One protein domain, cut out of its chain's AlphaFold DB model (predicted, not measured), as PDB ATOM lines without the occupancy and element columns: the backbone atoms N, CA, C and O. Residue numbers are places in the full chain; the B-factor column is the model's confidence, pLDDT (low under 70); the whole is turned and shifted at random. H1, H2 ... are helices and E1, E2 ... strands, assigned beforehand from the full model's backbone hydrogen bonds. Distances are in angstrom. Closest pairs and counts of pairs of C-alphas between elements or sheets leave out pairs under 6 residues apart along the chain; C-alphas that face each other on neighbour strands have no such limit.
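What this domain is: This is residues 67 to 124 of the 134 residues of the protein "DIOX_N domain-containing protein" of Ajellomyces capsulatus (strain NAm1 / WU24) (UniProt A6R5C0). This model has little regular structure: mostly loops round a small two-stranded hairpin, E1 and E2, with the short helix H1 near E1 and the short helix H2 far off at the end of a long link. Between the strands, a long loop folds back on itself, residues 92 to 93 pairing antiparallel with 96 to 97. The printed part has 58 residues, 17 in named elements, in the order H1, E1, E2, H2; the class is mixed, the antiparallel sheet's order E1 - E2. It is loose, radius of gyration of the C-alphas 13.5 A, spanning 37 by 29 by 19 A.

Where its parts are: Find E1, residues 84 to 86, 6.8 A long, from C-alpha 84 at (-16.648, -9.452, 91.685). E2 is residues 102 to 104, 6.6 A. H1, residues 68 to 73, runs 8.8 A from (-22.904, -3.768, 81.435); H2, residues 119 to 123, runs 8.0 A to (-7.590, -15.262, 98.154).

How they stand to each other: In the E1 and E2 hairpin, at 151 degrees, look for N 104 and O 84, 2.8 A apart, within hydrogen-bond range. The closest C-alphas of H1 and E1, Lys 71 and Tyr 85, are 6.3 A apart. H2 is apart from H1 and E1. Every O i to N i+4 pair is within range in H1; in H2 0 of 1, but 2 of 2 O i to N i+3 pairs.

The domain as a whole: The C-alphas farthest apart, Pro 67 and Gly 116, are 39.1 A apart. The printed part has no cut; the links E1 to E2 and E2 to H2 are long. No printed residue is under 70 in pLDDT.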
ATOM      1  N   PRO A  67     -26.295  -1.203  83.808       94.88
ATOM      2  CA  PRO A  67     -25.631  -1.282  82.513       94.88
ATOM      3  C   PRO A  67     -24.374  -2.154  82.577       94.88
ATOM      4  O   PRO A  67     -23.655  -2.129  83.574       94.88
ATOM      5  N   GLU A  68     -24.057  -2.854  81.483       93.38
ATOM      6  CA  GLU A  68     -22.904  -3.768  81.435       93.38
ATOM      7  C   GLU A  68     -21.597  -3.084  81.857       93.38
ATOM      8  O   GLU A  68     -20.839  -3.656  82.625       93.38
ATOM      9  N   ALA A  69     -21.388  -1.823  81.457       93.44
ATOM     10  CA  ALA A  69     -20.211  -1.047  81.851       93.44
ATOM     11  C   ALA A  69     -20.065  -0.907  83.379       93.44
ATOM     12  O   ALA A  69     -18.961  -1.033  83.894       93.44
ATOM     13  N   ALA A  70     -21.171  -0.708  84.104       94.12
ATOM     14  CA  ALA A  70     -21.154  -0.601  85.562       94.12
ATOM     15  C   ALA A  70     -20.923  -1.966  86.234       94.12
ATOM     16  O   ALA A  70     -20.257  -2.044  87.263       94.12
ATOM     17  N   LYS A  71     -21.424  -3.059  85.644       95.12
ATOM     18  CA  LYS A  71     -21.109  -4.420  86.112       95.12
ATOM     19  C   LYS A  71     -19.644  -4.783  85.830       95.12
ATOM     20  O   LYS A  71     -18.998  -5.439  86.642       95.12
ATOM     21  N   ASP A  72     -19.088  -4.296  84.723       93.69
ATOM     22  CA  ASP A  72     -17.686  -4.486  84.348       93.69
ATOM     23  C   ASP A  72     -16.693  -3.756  85.272       93.69
ATOM     24  O   ASP A  72     -15.559  -4.222  85.430       93.69
ATOM     25  N   GLU A  73     -17.099  -2.653  85.913       94.69
ATOM     26  CA  GLU A  73     -16.284  -1.957  86.926       94.69
ATOM     27  C   GLU A  73     -15.932  -2.879  88.098       94.69
ATOM     28  O   GLU A  73     -14.807  -2.850  88.594       94.69
ATOM     29  N   ILE A  74     -16.862  -3.758  88.477       95.62
ATOM     30  CA  ILE A  74     -16.682  -4.734  89.554       95.62
ATOM     31  C   ILE A  74     -16.328  -6.132  89.039       95.62
ATOM     32  O   ILE A  74     -16.457  -7.099  89.782       95.62
ATOM     33  N   ALA A  75     -15.915  -6.291  87.777       95.88
ATOM     34  CA  ALA A  75     -15.671  -7.608  87.193       95.88
ATOM     35  C   ALA A  75     -14.666  -8.441  88.008       95.88
ATOM     36  O   ALA A  75     -13.633  -7.936  88.450       95.88
ATOM     37  N   LEU A  76     -14.911  -9.747  88.136       95.56
ATOM     38  CA  LEU A  76     -14.062 -10.677  88.892       95.56
ATOM     39  C   LEU A  76     -12.595 -10.640  88.428       95.56
ATOM     40  O   LEU A  76     -11.686 -10.745  89.245       95.56
ATOM     41  N   ARG A  77     -12.344 -10.398  87.132       94.38
ATOM     42  CA  ARG A  77     -10.989 -10.244  86.558       94.38
ATOM     43  C   ARG A  77     -10.182  -9.076  87.148       94.38
ATOM     44  O   ARG A  77      -8.960  -9.077  87.033       94.38
ATOM     45  N   ASN A  78     -10.852  -8.097  87.757       94.62
ATOM     46  CA  ASN A  78     -10.224  -6.956  88.421       94.62
ATOM     47  C   ASN A  78      -9.769  -7.312  89.852       94.62
ATOM     48  O   ASN A  78      -8.983  -6.575  90.446       94.62
ATOM     49  N   SER A  79     -10.216  -8.449  90.400       95.00
ATOM     50  CA  SER A  79      -9.897  -8.905  91.752       95.00
ATOM     51  C   SER A  79      -8.903 -10.060  91.744       95.00
ATOM     52  O   SER A  79      -9.149 -11.135  91.199       95.00
ATOM     53  N   ALA A  80      -7.788  -9.884  92.456       93.31
ATOM     54  CA  ALA A  80      -6.847 -10.972  92.728       93.31
ATOM     55  C   ALA A  80      -7.425 -12.046  93.677       93.31
ATOM     56  O   ALA A  80      -6.805 -13.097  93.849       93.31
ATOM     57  N   HIS A  81      -8.586 -11.770  94.282       94.81
ATOM     58  CA  HIS A  81      -9.227 -12.555  95.336       94.81
ATOM     59  C   HIS A  81     -10.422 -13.377  94.834       94.81
ATOM     60  O   HIS A  81     -11.037 -14.075  95.634       94.81
ATOM     61  N   PHE A  82     -10.732 -13.319  93.530       94.25
ATOM     62  CA  PHE A  82     -11.907 -13.953  92.913       94.25
ATOM     63  C   PHE A  82     -13.250 -13.442  93.470       94.25
ATOM     64  O   PHE A  82     -14.187 -14.215  93.641       94.25
ATOM     65  N   LEU A  83     -13.328 -12.141  93.764       96.56
ATOM     66  CA  LEU A  83     -14.550 -11.460  94.213       96.56
ATOM     67  C   LEU A  83     -14.954 -10.420  93.169       96.56
ATOM     68  O   LEU A  83     -14.112  -9.600  92.799       96.56
ATOM     69  N   GLY A  84     -16.193 -10.416  92.688       96.75
ATOM     70  CA  GLY A  84     -16.648  -9.452  91.685       96.75
ATOM     71  C   GLY A  84     -17.787  -9.970  90.820       96.75
ATOM     72  O   GLY A  84     -18.524 -10.838  91.239       96.75
ATOM     73  N   TYR A  85     -17.973  -9.405  89.631       97.38
ATOM     74  CA  TYR A  85     -18.996  -9.810  88.667       97.38
ATOM     75  C   TYR A  85     -18.449 -10.782  87.616       97.38
ATOM     76  O   TYR A  85     -17.382 -10.562  87.031       97.38
ATOM     77  N   SER A  86     -19.242 -11.807  87.323       96.25
ATOM     78  CA  SER A  86     -19.029 -12.788  86.265       96.25
ATOM     79  C   SER A  86     -20.243 -12.773  85.328       96.25
ATOM     80  O   SER A  86     -21.374 -13.020  85.751       96.25
ATOM     81  N   GLY A  87     -20.012 -12.452  84.052       95.06
ATOM     82  CA  GLY A  87     -21.069 -12.332  83.047       95.06
ATOM     83  C   GLY A  87     -21.686 -13.668  82.623       95.06
ATOM     84  O   GLY A  87     -21.244 -14.750  83.004       95.06
ATOM     85  N   VAL A  88     -22.720 -13.607  81.781       94.06
ATOM     86  CA  VAL A  88     -23.423 -14.817  81.328       94.06
ATOM     87  C   VAL A  88     -22.485 -15.759  80.567       94.06
ATOM     88  O   VAL A  88     -21.899 -15.382  79.554       94.06
ATOM     89  N   GLY A  89     -22.396 -17.014  81.017       92.31
ATOM     90  CA  GLY A  89     -21.612 -18.053  80.343       92.31
ATOM     91  C   GLY A  89     -20.108 -17.999  80.609       92.31
ATOM     92  O   GLY A  89     -19.367 -18.731  79.953       92.31
ATOM     93  N   THR A  90     -19.642 -17.163  81.543       92.12
ATOM     94  CA  THR A  90     -18.217 -17.114  81.907       92.12
ATOM     95  C   THR A  90     -17.790 -18.307  82.756       92.12
ATOM     96  O   THR A  90     -16.650 -18.753  82.657       92.12
ATOM     97  N   GLU A  91     -18.694 -18.848  83.575       91.56
ATOM     98  CA  GLU A  91     -18.439 -20.056  84.358       91.56
ATOM     99  C   GLU A  91     -18.779 -21.331  83.590       91.56
ATOM    100  O   GLU A  91     -19.674 -21.363  82.744       91.56
ATOM    101  N   THR A  92     -18.039 -22.401  83.882       94.56
ATOM    102  CA  THR A  92     -18.166 -23.690  83.198       94.56
ATOM    103  C   THR A  92     -18.238 -24.831  84.207       94.56
ATOM    104  O   THR A  92     -17.256 -25.134  84.884       94.56
ATOM    105  N   THR A  93     -19.362 -25.545  84.228       94.75
ATOM    106  CA  THR A  93     -19.564 -26.738  85.054       94.75
ATOM    107  C   THR A  93     -19.589 -27.988  84.172       94.75
ATOM    108  O   THR A  93     -20.359 -28.101  83.222       94.75
ATOM    109  N   ARG A  94     -18.714 -28.964  84.465       94.69
ATOM    110  CA  ARG A  94     -18.536 -30.199  83.658       94.69
ATOM    111  C   ARG A  94     -18.269 -29.931  82.165       94.69
ATOM    112  O   ARG A  94     -18.703 -30.700  81.310       94.69
ATOM    113  N   GLY A  95     -17.546 -28.853  81.860       94.56
ATOM    114  CA  GLY A  95     -17.219 -28.456  80.485       94.56
ATOM    115  C   GLY A  95     -18.358 -27.757  79.731       94.56
ATOM    116  O   GLY A  95     -18.196 -27.468  78.550       94.56
ATOM    117  N   ILE A  96     -19.493 -27.483  80.385       96.25
ATOM    118  CA  ILE A  96     -20.641 -26.776  79.805       96.25
ATOM    119  C   ILE A  96     -20.750 -25.398  80.459       96.25
ATOM    120  O   ILE A  96     -20.663 -25.292  81.679       96.25
ATOM    121  N   ALA A  97     -20.932 -24.356  79.648       96.50
ATOM    122  CA  ALA A  97     -21.093 -22.993  80.141       96.50
ATOM    123  C   ALA A  97     -22.413 -22.824  80.913       96.50
ATOM    124  O   ALA A  97     -23.485 -23.204  80.424       96.50
ATOM    125  N   ASP A  98     -22.330 -22.209  82.089       95.69
ATOM    126  CA  ASP A  98     -23.475 -21.964  82.958       95.69
ATOM    127  C   ASP A  98     -24.251 -20.729  82.479       95.69
ATOM    128  O   ASP A  98     -23.702 -19.651  82.254       95.69
ATOM    129  N   ARG A  99     -25.570 -20.873  82.309       95.88
ATOM    130  CA  ARG A  99     -26.444 -19.802  81.800       95.88
ATOM    131  C   ARG A  99     -26.912 -18.881  82.922       95.88
ATOM    132  O   ARG A  99     -28.106 -18.789  83.198       95.88
ATOM    133  N   ARG A 100     -25.952 -18.237  83.577       95.25
ATOM    134  CA  ARG A 100     -26.166 -17.265  84.651       95.25
ATOM    135  C   ARG A 100     -25.110 -16.177  84.588       95.25
ATOM    136  O   ARG A 100     -23.981 -16.458  84.202       95.25
ATOM    137  N   GLU A 101     -25.487 -14.978  84.993       96.19
ATOM    138  CA  GLU A 101     -24.544 -14.006  85.537       96.19
ATOM    139  C   GLU A 101     -24.530 -14.132  87.067       96.19
ATOM    140  O   GLU A 101     -25.470 -14.680  87.656       96.19
ATOM    141  N   GLN A 102     -23.463 -13.666  87.709       96.12
ATOM    142  CA  GLN A 102     -23.322 -13.735  89.162       96.12
ATOM    143  C   GLN A 102     -22.389 -12.653  89.697       96.12
ATOM    144  O   GLN A 102     -21.604 -12.069  88.952       96.12
ATOM    145  N   VAL A 103     -22.482 -12.412  91.004       95.62
ATOM    146  CA  VAL A 103     -21.509 -11.611  91.744       95.62
ATOM    147  C   VAL A 103     -21.041 -12.391  92.964       95.62
ATOM    148  O   VAL A 103     -21.870 -12.857  93.749       95.62
ATOM    149  N   GLU A 104     -19.730 -12.551  93.124       95.81
ATOM    150  CA  GLU A 104     -19.128 -13.213  94.276       95.81
ATOM    151  C   GLU A 104     -18.765 -12.203  95.367       95.81
ATOM    152  O   GLU A 104     -17.958 -11.295  95.159       95.81
ATOM    153  N   PHE A 105     -19.331 -12.421  96.555       93.19
ATOM    154  CA  PHE A 105     -19.009 -11.692  97.778       93.19
ATOM    155  C   PHE A 105     -18.461 -12.644  98.842       93.19
ATOM    156  O   PHE A 105     -18.843 -13.816  98.916       93.19
ATOM    157  N   ALA A 106     -17.604 -12.121  99.711       94.38
ATOM    158  CA  ALA A 106     -17.067 -12.822 100.867       94.38
ATOM    159  C   ALA A 106     -16.964 -11.882 102.076       94.38
ATOM    160  O   ALA A 106     -17.387 -10.728 102.044       94.38
ATOM    161  N   THR A 107     -16.401 -12.382 103.176       94.31
ATOM    162  CA  THR A 107     -16.029 -11.537 104.312       94.31
ATOM    163  C   THR A 107     -15.105 -10.415 103.846       94.31
ATOM    164  O   THR A 107     -14.087 -10.695 103.216       94.31
ATOM    165  N   GLU A 108     -15.432  -9.171 104.198       94.94
ATOM    166  CA  GLU A 108     -14.581  -8.014 103.915       94.94
ATOM    167  C   GLU A 108     -13.242  -8.153 104.653       94.94
ATOM    168  O   GLU A 108     -13.211  -8.326 105.876       94.94
ATOM    169  N   LEU A 109     -12.137  -8.130 103.909       95.88
ATOM    170  CA  LEU A 109     -10.792  -8.360 104.432       95.88
ATOM    171  C   LEU A 109      -9.778  -7.447 103.743       95.88
ATOM    172  O   LEU A 109      -9.863  -7.203 102.545       95.88
ATOM    173  N   ASP A 110      -8.751  -7.030 104.477       95.06
ATOM    174  CA  ASP A 110      -7.611  -6.332 103.885       95.06
ATOM    175  C   ASP A 110      -6.717  -7.280 103.077       95.06
ATOM    176  O   ASP A 110      -6.590  -8.476 103.369       95.06
ATOM    177  N   VAL A 111      -6.024  -6.716 102.087       95.56
ATOM    178  CA  VAL A 111      -5.008  -7.442 101.320       95.56
ATOM    179  C   VAL A 111      -3.779  -7.684 102.194       95.56
ATOM    180  O   VAL A 111      -3.095  -6.747 102.603       95.56
ATOM    181  N   THR A 112      -3.451  -8.957 102.436       92.25
ATOM    182  CA  THR A 112      -2.264  -9.343 103.224       92.25
ATOM    183  C   THR A 112      -1.118  -9.907 102.383       92.25
ATOM    184  O   THR A 112       0.009  -9.997 102.869       92.25
ATOM    185  N   TYR A 113      -1.387 -10.303 101.136       95.06
ATOM    186  CA  TYR A 113      -0.399 -10.952 100.274       95.06
ATOM    187  C   TYR A 113       0.776 -10.028  99.920       95.06
ATOM    188  O   TYR A 113       0.594  -8.867  99.559       95.06
ATOM    189  N   GLN A 114       1.987 -10.592  99.924       94.56
ATOM    190  CA  GLN A 114       3.215  -9.948  99.448       94.56
ATOM    191  C   GLN A 114       4.087 -10.952  98.671       94.56
ATOM    192  O   GLN A 114       3.975 -12.161  98.901       94.56
ATOM    193  N   PRO A 115       4.978 -10.500  97.763       94.88
ATOM    194  CA  PRO A 115       5.937 -11.388  97.107       94.88
ATOM    195  C   PRO A 115       6.718 -12.241  98.120       94.88
ATOM    196  O   PRO A 115       7.252 -11.724  99.096       94.88
ATOM    197  N   GLY A 116       6.765 -13.558  97.895       95.19
ATOM    198  CA  GLY A 116       7.402 -14.522  98.802       95.19
ATOM    199  C   GLY A 116       6.469 -15.145  99.852       95.19
ATOM    200  O   GLY A 116       6.879 -16.079 100.538       95.19
ATOM    201  N   LYS A 117       5.216 -14.685  99.964       94.69
ATOM    202  CA  LYS A 117       4.179 -15.336 100.780       94.69
ATOM    203  C   LYS A 117       3.498 -16.495 100.037       94.69
ATOM    204  O   LYS A 117       3.525 -16.530  98.803       94.69
ATOM    205  N   PRO A 118       2.866 -17.442 100.758       95.44
ATOM    206  CA  PRO A 118       2.061 -18.490 100.139       95.44
ATOM    207  C   PRO A 118       0.966 -17.930  99.223       95.44
ATOM    208  O   PRO A 118       0.271 -16.978  99.573       95.44
ATOM    209  N   LEU A 119       0.765 -18.558  98.060       92.81
ATOM    210  CA  LEU A 119      -0.182 -18.068  97.049       92.81
ATOM    211  C   LEU A 119      -1.632 -18.003  97.538       92.81
ATOM    212  O   LEU A 119      -2.369 -17.133  97.088       92.81
ATOM    213  N   TYR A 120      -2.043 -18.874  98.464       92.88
ATOM    214  CA  TYR A 120      -3.411 -18.864  98.990       92.88
ATOM    215  C   TYR A 120      -3.747 -17.568  99.740       92.88
ATOM    216  O   TYR A 120      -4.920 -17.227  99.861       92.88
ATOM    217  N   GLU A 121      -2.748 -16.812 100.216       93.50
ATOM    218  CA  GLU A 121      -2.987 -15.501 100.827       93.50
ATOM    219  C   GLU A 121      -3.551 -14.496  99.811       93.50
ATOM    220  O   GLU A 121      -4.214 -13.543 100.209       93.50
ATOM    221  N   ARG A 122      -3.374 -14.733  98.499       93.38
ATOM    222  CA  ARG A 122      -4.034 -13.944  97.449       93.38
ATOM    223  C   ARG A 122      -5.546 -14.110  97.425       93.38
ATOM    224  O   ARG A 122      -6.191 -13.282  96.815       93.38
ATOM    225  N   LEU A 123      -6.130 -15.111  98.081       93.06
ATOM    226  CA  LEU A 123      -7.590 -15.262  98.154       93.06
ATOM    227  C   LEU A 123      -8.235 -14.323  99.191       93.06
ATOM    228  O   LEU A 123      -9.439 -14.386  99.408       93.06
ATOM    229  N   ARG A 124      -7.440 -13.487  99.874       94.81
ATOM    230  CA  ARG A 124      -7.901 -12.562 100.915       94.81
ATOM    231  C   ARG A 124      -7.784 -11.121 100.437       94.81
ATOM    232  O   ARG A 124      -6.672 -10.668 100.157       94.81
TER     233      ARG A 124